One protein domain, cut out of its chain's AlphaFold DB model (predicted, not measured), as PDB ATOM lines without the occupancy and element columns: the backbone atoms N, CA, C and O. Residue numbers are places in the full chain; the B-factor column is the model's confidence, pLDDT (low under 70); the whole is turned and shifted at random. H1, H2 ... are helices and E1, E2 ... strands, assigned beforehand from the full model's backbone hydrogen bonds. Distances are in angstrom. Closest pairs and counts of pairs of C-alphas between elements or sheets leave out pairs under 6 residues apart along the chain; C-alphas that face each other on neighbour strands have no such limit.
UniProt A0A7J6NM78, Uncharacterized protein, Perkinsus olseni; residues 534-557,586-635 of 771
ATOM      1  N   VAL A 534     -56.193  15.196 -31.848       73.31
ATOM      2  CA  VAL A 534     -55.662  13.856 -32.126       73.31
ATOM      3  C   VAL A 534     -54.271  13.969 -32.728       73.31
ATOM      4  O   VAL A 534     -53.350  13.321 -32.234       73.31
ATOM      5  N   ALA A 535     -54.082  14.847 -33.718       70.62
ATOM      6  CA  ALA A 535     -52.766  15.107 -34.302       70.62
ATOM      7  C   ALA A 535     -51.759  15.594 -33.244       70.62
ATOM      8  O   ALA A 535     -50.671  15.027 -33.112       70.62
ATOM      9  N   GLY A 536     -52.155  16.566 -32.413       73.00
ATOM     10  CA  GLY A 536     -51.328  17.073 -31.317       73.00
ATOM     11  C   GLY A 536     -51.004  16.011 -30.263       73.00
ATOM     12  O   GLY A 536     -49.887  15.962 -29.749       73.00
ATOM     13  N   SER A 537     -51.938  15.106 -29.964       76.81
ATOM     14  CA  SER A 537     -51.710  14.012 -29.016       76.81
ATOM     15  C   SER A 537     -50.823  12.904 -29.594       76.81
ATOM     16  O   SER A 537     -49.925  12.406 -28.909       76.81
ATOM     17  N   VAL A 538     -50.991  12.540 -30.867       77.00
ATOM     18  CA  VAL A 538     -50.101  11.593 -31.562       77.00
ATOM     19  C   VAL A 538     -48.675  12.146 -31.602       77.00
ATOM     20  O   VAL A 538     -47.736  11.441 -31.219       77.00
ATOM     21  N   ALA A 539     -48.504  13.418 -31.967       76.56
ATOM     22  CA  ALA A 539     -47.198  14.069 -31.992       76.56
ATOM     23  C   ALA A 539     -46.598  14.207 -30.579       76.56
ATOM     24  O   ALA A 539     -45.469  13.782 -30.332       76.56
ATOM     25  N   GLY A 540     -47.378  14.674 -29.601       76.50
ATOM     26  CA  GLY A 540     -46.921  14.818 -28.216       76.50
ATOM     27  C   GLY A 540     -46.585  13.486 -27.534       76.50
ATOM     28  O   GLY A 540     -45.666  13.406 -26.721       76.50
ATOM     29  N   THR A 541     -47.287  12.397 -27.858       83.88
ATOM     30  CA  THR A 541     -46.962  11.053 -27.336       83.88
ATOM     31  C   THR A 541     -45.695  10.479 -27.961       83.88
ATOM     32  O   THR A 541     -44.961   9.773 -27.266       83.88
ATOM     33  N   PHE A 542     -45.404  10.826 -29.219       81.31
ATOM     34  CA  PHE A 542     -44.131  10.501 -29.859       81.31
ATOM     35  C   PHE A 542     -42.968  11.189 -29.159       81.31
ATOM     36  O   PHE A 542     -42.035  10.521 -28.724       81.31
ATOM     37  N   LEU A 543     -43.063  12.511 -29.000       81.25
ATOM     38  CA  LEU A 543     -42.021  13.322 -28.380       81.25
ATOM     39  C   LEU A 543     -41.741  12.885 -26.944       81.25
ATOM     40  O   LEU A 543     -40.590  12.664 -26.576       81.25
ATOM     41  N   ARG A 544     -42.792  12.630 -26.157       81.56
ATOM     42  CA  ARG A 544     -42.631  12.088 -24.801       81.56
ATOM     43  C   ARG A 544     -41.972  10.712 -24.796       81.56
ATOM     44  O   ARG A 544     -41.201  10.422 -23.885       81.56
ATOM     45  N   GLY A 545     -42.255   9.873 -25.793       81.75
ATOM     46  CA  GLY A 545     -41.578   8.589 -25.986       81.75
ATOM     47  C   GLY A 545     -40.093   8.759 -26.319       81.75
ATOM     48  O   GLY A 545     -39.255   8.161 -25.648       81.75
ATOM     49  N   LEU A 546     -39.763   9.628 -27.281       78.94
ATOM     50  CA  LEU A 546     -38.388   9.993 -27.647       78.94
ATOM     51  C   LEU A 546     -37.601  10.506 -26.436       78.94
ATOM     52  O   LEU A 546     -36.498  10.031 -26.164       78.94
ATOM     53  N   HIS A 547     -38.182  11.441 -25.690       82.00
ATOM     54  CA  HIS A 547     -37.557  12.026 -24.512       82.00
ATOM     55  C   HIS A 547     -37.368  10.984 -23.401       82.00
ATOM     56  O   HIS A 547     -36.286  10.874 -22.833       82.00
ATOM     57  N   SER A 548     -38.391  10.173 -23.114       78.44
ATOM     58  CA  SER A 548     -38.330   9.191 -22.021       78.44
ATOM     59  C   SER A 548     -37.397   8.016 -22.319       78.44
ATOM     60  O   SER A 548     -36.729   7.536 -21.408       78.44
ATOM     61  N   LEU A 549     -37.356   7.538 -23.568       80.12
ATOM     62  CA  LEU A 549     -36.553   6.370 -23.945       80.12
ATOM     63  C   LEU A 549     -35.108   6.742 -24.298       80.12
ATOM     64  O   LEU A 549     -34.190   5.977 -24.020       80.12
ATOM     65  N   MET A 550     -34.897   7.899 -24.932       80.44
ATOM     66  CA  MET A 550     -33.589   8.274 -25.478       80.44
ATOM     67  C   MET A 550     -32.964   9.509 -24.833       80.44
ATOM     68  O   MET A 550     -31.859   9.886 -25.230       80.44
ATOM     69  N   GLY A 551     -33.651  10.155 -23.886       84.25
ATOM     70  CA  GLY A 551     -33.177  11.388 -23.254       84.25
ATOM     71  C   GLY A 551     -32.986  12.538 -24.246       84.25
ATOM     72  O   GLY A 551     -32.171  13.424 -24.001       84.25
ATOM     73  N   MET A 552     -33.662  12.497 -25.400       78.25
ATOM     74  CA  MET A 552     -33.520  13.533 -26.420       78.25
ATOM     75  C   MET A 552     -34.425  14.728 -26.124       78.25
ATOM     76  O   MET A 552     -35.585  14.517 -25.766       78.25
ATOM     77  N   PRO A 553     -33.931  15.965 -26.312       76.81
ATOM     78  CA  PRO A 553     -34.772  17.152 -26.242       76.81
ATOM     79  C   PRO A 553     -35.849  17.094 -27.330       76.81
ATOM     80  O   PRO A 553     -35.619  16.545 -28.407       76.81
ATOM     81  N   GLU A 554     -37.023  17.650 -27.038       74.94
ATOM     82  CA  GLU A 554     -38.151  17.690 -27.969       74.94
ATOM     83  C   GLU A 554     -37.819  18.622 -29.154       74.94
ATOM     84  O   GLU A 554     -37.657  19.827 -28.940       74.94
ATOM     85  N   PRO A 555     -37.663  18.114 -30.394       74.38
ATOM     86  CA  PRO A 555     -37.465  18.976 -31.555       74.38
ATOM     87  C   PRO A 555     -38.737  19.780 -31.880       74.38
ATOM     88  O   PRO A 555     -39.843  19.342 -31.546       74.38
ATOM     89  N   PRO A 556     -38.610  20.926 -32.578       59.38
ATOM     90  CA  PRO A 556     -39.765  21.631 -33.121       59.38
ATOM     91  C   PRO A 556     -40.512  20.727 -34.111       59.38
ATOM     92  O   PRO A 556     -39.904  20.101 -34.980       59.38
ATOM     93  N   LEU A 557     -41.834  20.649 -33.959       70.00
ATOM     94  CA  LEU A 557     -42.708  19.858 -34.822       70.00
ATOM     95  C   LEU A 557     -43.341  20.746 -35.894       70.00
ATOM     96  O   LEU A 557     -44.038  21.705 -35.566       70.00
ATOM     97  N   VAL A 586     -53.259   3.241 -39.231       80.31
ATOM     98  CA  VAL A 586     -51.902   2.739 -38.992       80.31
ATOM     99  C   VAL A 586     -50.996   3.916 -38.680       80.31
ATOM    100  O   VAL A 586     -50.977   4.911 -39.399       80.31
ATOM    101  N   ARG A 587     -50.222   3.790 -37.607       81.00
ATOM    102  CA  ARG A 587     -49.135   4.703 -37.280       81.00
ATOM    103  C   ARG A 587     -47.827   4.110 -37.792       81.00
ATOM    104  O   ARG A 587     -47.452   3.020 -37.367       81.00
ATOM    105  N   GLY A 588     -47.159   4.813 -38.701       84.00
ATOM    106  CA  GLY A 588     -45.861   4.415 -39.247       84.00
ATOM    107  C   GLY A 588     -44.721   5.278 -38.715       84.00
ATOM    108  O   GLY A 588     -44.891   6.482 -38.531       84.00
ATOM    109  N   PHE A 589     -43.564   4.663 -38.485       83.75
ATOM    110  CA  PHE A 589     -42.304   5.343 -38.200       83.75
ATOM    111  C   PHE A 589     -41.221   4.817 -39.125       83.75
ATOM    112  O   PHE A 589     -41.056   3.606 -39.246       83.75
ATOM    113  N   GLU A 590     -40.457   5.723 -39.715       84.62
ATOM    114  CA  GLU A 590     -39.353   5.378 -40.597       84.62
ATOM    115  C   GLU A 590     -38.040   5.968 -40.102       84.62
ATOM    116  O   GLU A 590     -37.993   7.111 -39.642       84.62
ATOM    117  N   HIS A 591     -36.967   5.187 -40.196       83.56
ATOM    118  CA  HIS A 591     -35.608   5.671 -39.978       83.56
ATOM    119  C   HIS A 591     -34.576   4.807 -40.717       83.56
ATOM    120  O   HIS A 591     -34.843   3.682 -41.136       83.56
ATOM    121  N   SER A 592     -33.357   5.328 -40.867       84.69
ATOM    122  CA  SER A 592     -32.238   4.568 -41.439       84.69
ATOM    123  C   SER A 592     -31.649   3.562 -40.436       84.69
ATOM    124  O   SER A 592     -31.649   3.791 -39.218       84.69
ATOM    125  N   LEU A 593     -31.050   2.484 -40.956       80.94
ATOM    126  CA  LEU A 593     -30.184   1.543 -40.232       80.94
ATOM    127  C   LEU A 593     -29.024   2.255 -39.522       80.94
ATOM    128  O   LEU A 593     -28.545   1.785 -38.490       80.94
ATOM    129  N   VAL A 594     -28.572   3.399 -40.049       81.25
ATOM    130  CA  VAL A 594     -27.532   4.220 -39.408       81.25
ATOM    131  C   VAL A 594     -28.020   4.774 -38.067       81.25
ATOM    132  O   VAL A 594     -27.236   4.875 -37.124       81.25
ATOM    133  N   LEU A 595     -29.315   5.081 -37.958       80.69
ATOM    134  CA  LEU A 595     -29.930   5.622 -36.746       80.69
ATOM    135  C   LEU A 595     -30.357   4.530 -35.752       80.69
ATOM    136  O   LEU A 595     -30.382   4.805 -34.554       80.69
ATOM    137  N   SER A 596     -30.596   3.292 -36.201       82.62
ATOM    138  CA  SER A 596     -31.039   2.202 -35.312       82.62
ATOM    139  C   SER A 596     -29.997   1.809 -34.270       82.62
ATOM    140  O   SER A 596     -30.326   1.477 -33.133       82.62
ATOM    141  N   ARG A 597     -28.705   1.885 -34.614       83.31
ATOM    142  CA  ARG A 597     -27.629   1.580 -33.663       83.31
ATOM    143  C   ARG A 597     -27.562   2.610 -32.523       83.31
ATOM    144  O   ARG A 597     -27.686   2.186 -31.378       83.31
ATOM    145  N   PRO A 598     -27.441   3.928 -32.775       83.75
ATOM    146  CA  PRO A 598     -27.531   4.935 -31.718       83.75
ATOM    147  C   PRO A 598     -28.816   4.855 -30.884       83.75
ATOM    148  O   PRO A 598     -28.770   5.092 -29.677       83.75
ATOM    149  N   GLN A 599     -29.953   4.525 -31.506       82.88
ATOM    150  CA  GLN A 599     -31.233   4.366 -30.809       82.88
ATOM    151  C   GLN A 599     -31.211   3.175 -29.847       82.88
ATOM    152  O   GLN A 599     -31.526   3.338 -28.667       82.88
ATOM    153  N   ALA A 600     -30.773   2.006 -30.315       84.62
ATOM    154  CA  ALA A 600     -30.633   0.816 -29.482       84.62
ATOM    155  C   ALA A 600     -29.611   1.023 -28.358       84.62
ATOM    156  O   ALA A 600     -29.872   0.652 -27.213       84.62
ATOM    157  N   ASP A 601     -28.478   1.661 -28.656       87.44
ATOM    158  CA  ASP A 601     -27.439   1.940 -27.666       87.44
ATOM    159  C   ASP A 601     -27.997   2.831 -26.547       87.44
ATOM    160  O   ASP A 601     -27.827   2.522 -25.369       87.44
ATOM    161  N   ARG A 602     -28.743   3.891 -26.891       85.75
ATOM    162  CA  ARG A 602     -29.398   4.767 -25.903       85.75
ATOM    163  C   ARG A 602     -30.491   4.058 -25.112       85.75
ATOM    164  O   ARG A 602     -30.517   4.192 -23.891       85.75
ATOM    165  N   ALA A 603     -31.334   3.266 -25.773       81.62
ATOM    166  CA  ALA A 603     -32.366   2.473 -25.104       81.62
ATOM    167  C   ALA A 603     -31.773   1.455 -24.107       81.62
ATOM    168  O   ALA A 603     -32.417   1.097 -23.123       81.62
ATOM    169  N   HIS A 604     -30.523   1.030 -24.320       84.81
ATOM    170  CA  HIS A 604     -29.761   0.157 -23.426       84.81
ATOM    171  C   HIS A 604     -28.778   0.910 -22.510       84.81
ATOM    172  O   HIS A 604     -27.776   0.344 -22.071       84.81
ATOM    173  N   GLY A 605     -29.043   2.184 -22.200       87.25
ATOM    174  CA  GLY A 605     -28.237   2.955 -21.245       87.25
ATOM    175  C   GLY A 605     -26.841   3.332 -21.755       87.25
ATOM    176  O   GLY A 605     -25.920   3.504 -20.963       87.25
ATOM    177  N   GLY A 606     -26.668   3.438 -23.073       85.06
ATOM    178  CA  GLY A 606     -25.411   3.786 -23.741       85.06
ATOM    179  C   GLY A 606     -24.508   2.593 -24.079       85.06
ATOM    180  O   GLY A 606     -23.383   2.800 -24.532       85.06
ATOM    181  N   MET A 607     -24.958   1.350 -23.870       83.38
ATOM    182  CA  MET A 607     -24.170   0.159 -24.208       83.38
ATOM    183  C   MET A 607     -24.220  -0.133 -25.712       83.38
ATOM    184  O   MET A 607     -25.299  -0.268 -26.277       83.38
ATOM    185  N   SER A 608     -23.055  -0.298 -26.353       82.06
ATOM    186  CA  SER A 608     -22.972  -0.612 -27.787       82.06
ATOM    187  C   SER A 608     -23.617  -1.966 -28.109       82.06
ATOM    188  O   SER A 608     -23.036  -3.025 -27.861       82.06
ATOM    189  N   SER A 609     -24.765  -1.933 -28.770       73.31
ATOM    190  CA  SER A 609     -25.460  -3.076 -29.341       73.31
ATOM    191  C   SER A 609     -24.902  -3.384 -30.732       73.31
ATOM    192  O   SER A 609     -25.109  -2.640 -31.694       73.31
ATOM    193  N   SER A 610     -24.162  -4.487 -30.878       69.44
ATOM    194  CA  SER A 610     -23.648  -4.966 -32.175       69.44
ATOM    195  C   SER A 610     -24.599  -5.928 -32.895       69.44
ATOM    196  O   SER A 610     -24.420  -6.183 -34.084       69.44
ATOM    197  N   VAL A 611     -25.612  -6.449 -32.199       75.75
ATOM    198  CA  VAL A 611     -26.445  -7.559 -32.669       75.75
ATOM    199  C   VAL A 611     -27.777  -7.041 -33.222       75.75
ATOM    200  O   VAL A 611     -28.514  -6.320 -32.552       75.75
ATOM    201  N   LEU A 612     -28.099  -7.435 -34.457       66.94
ATOM    202  CA  LEU A 612     -29.261  -6.935 -35.204       66.94
ATOM    203  C   LEU A 612     -30.606  -7.255 -34.524       66.94
ATOM    204  O   LEU A 612     -31.538  -6.465 -34.609       66.94
ATOM    205  N   THR A 613     -30.709  -8.388 -33.823       68.69
ATOM    206  CA  THR A 613     -31.940  -8.804 -33.128       68.69
ATOM    207  C   THR A 613     -32.230  -7.955 -31.893       68.69
ATOM    208  O   THR A 613     -33.381  -7.607 -31.646       68.69
ATOM    209  N   THR A 614     -31.202  -7.564 -31.138       72.38
ATOM    210  CA  THR A 614     -31.348  -6.623 -30.020       72.38
ATOM    211  C   THR A 614     -31.724  -5.233 -30.521       72.38
ATOM    212  O   THR A 614     -32.558  -4.585 -29.898       72.38
ATOM    213  N   ARG A 615     -31.185  -4.808 -31.674       78.44
ATOM    214  CA  ARG A 615     -31.585  -3.549 -32.331       78.44
ATOM    215  C   ARG A 615     -33.047  -3.575 -32.775       78.44
ATOM    216  O   ARG A 615     -33.803  -2.716 -32.355       78.44
ATOM    217  N   GLY A 616     -33.481  -4.624 -33.478       74.62
ATOM    218  CA  GLY A 616     -34.884  -4.761 -33.886       74.62
ATOM    219  C   GLY A 616     -35.865  -4.802 -32.704       74.62
ATOM    220  O   GLY A 616     -36.944  -4.215 -32.763       74.62
ATOM    221  N   ASN A 617     -35.485  -5.431 -31.585       80.06
ATOM    222  CA  ASN A 617     -36.295  -5.412 -30.363       80.06
ATOM    223  C   ASN A 617     -36.358  -4.016 -29.723       80.06
ATOM    224  O   ASN A 617     -37.424  -3.620 -29.243       80.06
ATOM    225  N   ALA A 618     -35.254  -3.267 -29.735       77.00
ATOM    226  CA  ALA A 618     -35.226  -1.881 -29.278       77.00
ATOM    227  C   ALA A 618     -36.094  -0.977 -30.172       77.00
ATOM    228  O   ALA A 618     -36.921  -0.239 -29.639       77.00
ATOM    229  N   ASP A 619     -36.011  -1.122 -31.497       78.12
ATOM    230  CA  ASP A 619     -36.816  -0.371 -32.474       78.12
ATOM    231  C   ASP A 619     -38.321  -0.688 -32.329       78.12
ATOM    232  O   ASP A 619     -39.176   0.201 -32.349       78.12
ATOM    233  N   SER A 620     -38.677  -1.953 -32.074       75.88
ATOM    234  CA  SER A 620     -40.073  -2.334 -31.798       75.88
ATOM    235  C   SER A 620     -40.588  -1.764 -30.468       75.88
ATOM    236  O   SER A 620     -41.728  -1.306 -30.371       75.88
ATOM    237  N   SER A 621     -39.739  -1.742 -29.436       80.00
ATOM    238  CA  SER A 621     -40.058  -1.137 -28.137       80.00
ATOM    239  C   SER A 621     -40.204   0.381 -28.260       80.00
ATOM    240  O   SER A 621     -41.072   0.974 -27.614       80.00
ATOM    241  N   PHE A 622     -39.410   0.988 -29.143       78.38
ATOM    242  CA  PHE A 622     -39.494   2.391 -29.506       78.38
ATOM    243  C   PHE A 622     -40.823   2.735 -30.188       78.38
ATOM    244  O   PHE A 622     -41.412   3.757 -29.855       78.38
ATOM    245  N   GLY A 623     -41.353   1.865 -31.054       74.62
ATOM    246  CA  GLY A 623     -42.711   2.023 -31.583       74.62
ATOM    247  C   GLY A 623     -43.799   1.870 -30.509       74.62
ATOM    248  O   GLY A 623     -44.724   2.680 -30.421       74.62
ATOM    249  N   ASN A 624     -43.683   0.857 -29.648       77.44
ATOM    250  CA  ASN A 624     -44.734   0.503 -28.686       77.44
ATOM    251  C   ASN A 624     -44.881   1.490 -27.511       77.44
ATOM    252  O   ASN A 624     -45.971   1.626 -26.953       77.44
ATOM    253  N   MET A 625     -43.815   2.187 -27.101       76.44
ATOM    254  CA  MET A 625     -43.867   3.109 -25.955       76.44
ATOM    255  C   MET A 625     -44.716   4.375 -26.219       76.44
ATOM    256  O   MET A 625     -45.560   4.704 -25.378       76.44
ATOM    257  N   PRO A 626     -44.597   5.063 -27.374       73.88
ATOM    258  CA  PRO A 626     -45.540   6.090 -27.803       73.88
ATOM    259  C   PRO A 626     -46.994   5.609 -27.863       73.88
ATOM    260  O   PRO A 626     -47.881   6.379 -27.502       73.88
ATOM    261  N   ASP A 627     -47.256   4.361 -28.270       67.56
ATOM    262  CA  ASP A 627     -48.613   3.788 -28.272       67.56
ATOM    263  C   ASP A 627     -49.154   3.585 -26.846       67.56
ATOM    264  O   ASP A 627     -50.283   3.969 -26.538       67.56
ATOM    265  N   GLY A 628     -48.322   3.087 -25.926       69.31
ATOM    266  CA  GLY A 628     -48.656   3.047 -24.501       69.31
ATOM    267  C   GLY A 628     -49.004   4.437 -23.954       69.31
ATOM    268  O   GLY A 628     -50.046   4.619 -23.319       69.31
ATOM    269  N   ASN A 629     -48.192   5.448 -24.275       70.94
ATOM    270  CA  ASN A 629     -48.449   6.837 -23.883       70.94
ATOM    271  C   ASN A 629     -49.731   7.400 -24.525       70.94
ATOM    272  O   ASN A 629     -50.473   8.141 -23.875       70.94
ATOM    273  N   TYR A 630     -50.033   7.020 -25.764       60.09
ATOM    274  CA  TYR A 630     -51.266   7.390 -26.458       60.09
ATOM    275  C   TYR A 630     -52.503   6.785 -25.786       60.09
ATOM    276  O   TYR A 630     -53.416   7.522 -25.399       60.09
ATOM    277  N   LYS A 631     -52.483   5.478 -25.505       64.88
ATOM    278  CA  LYS A 631     -53.541   4.778 -24.757       64.88
ATOM    279  C   LYS A 631     -53.761   5.371 -23.368       64.88
ATOM    280  O   LYS A 631     -54.903   5.498 -22.937       64.88
ATOM    281  N   THR A 632     -52.700   5.784 -22.672       61.75
ATOM    282  CA  THR A 632     -52.834   6.436 -21.352       61.75
ATOM    283  C   THR A 632     -53.404   7.853 -21.428       61.75
ATOM    284  O   THR A 632     -54.068   8.281 -20.489       61.75
ATOM    285  N   SER A 633     -53.177   8.577 -22.530       56.94
ATOM    286  CA  SER A 633     -53.664   9.952 -22.709       56.94
ATOM    287  C   SER A 633     -55.144  10.006 -23.110       56.94
ATOM    288  O   SER A 633     -55.817  10.983 -22.789       56.94
ATOM    289  N   TYR A 634     -55.658   8.954 -23.758       52.28
ATOM    290  CA  TYR A 634     -57.062   8.841 -24.185       52.28
ATOM    291  C   TYR A 634     -57.893   7.809 -23.401       52.28
ATOM    292  O   TYR A 634     -59.103   7.702 -23.603       52.28
ATOM    293  N   GLY A 635     -57.284   7.058 -22.481       41.84
ATOM    294  CA  GLY A 635     -57.984   6.069 -21.663       41.84
ATOM    295  C   GLY A 635     -58.861   6.712 -20.584       41.84
ATOM    296  O   GLY A 635     -58.351   7.272 -19.615       41.84
TER     297      GLY A 635
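This is residues 534 to 557 and 586 to 635 of the 771 residues of an uncharacterized protein of Perkinsus olseni (UniProt A0A7J6NM78). One long helix, H3, makes the length, and two shorter helices cross it, H2 near its first residues and H1 farther along. The strand E1 leads into H2. The printed part has 74 residues, in the order H1, E1, H2, H3; it is mostly helix, spans 37 by 24 by 20 A and is compact, with a radius of gyration of the C-alphas of 12.6 A.

Start at H1, residues 534 to 550: it touches H3, residues 612 to 634, opposite ways at a steep 45 degrees, closest at C-alphas 545 and 626, 5.0 A. Its residues 549 to 550 alone touch H2, residues 593 to 603, closest at C-alphas 550 and 602, 5.5 A. E1, residues 586 to 591, pairs with no named strand. H3 touches H2 with residues 614 to 619 alone, closest at C-alphas 615 and 600, 5.3 A. Each O i to N i+4 pair is within hydrogen-bond range in H1, 5 of 7 in H2, 17 of 19 in H3.

Find C-alpha 534 at (-55.662, 13.856, -32.126), where H1 begins its 23.7 A. E1 spans 16.6 A, H2 15.3 A; H3 runs 33.8 A to C-alpha 634 at (-57.062, 8.841, -24.185).

The farthest C-alphas, 610 and 635, are 37.6 A apart. Residues 558 to 585 are not printed; C-alphas 557 and 586 are 19.9 A apart. Look for pLDDT under 70 in 12 residues, among them 630 to 635.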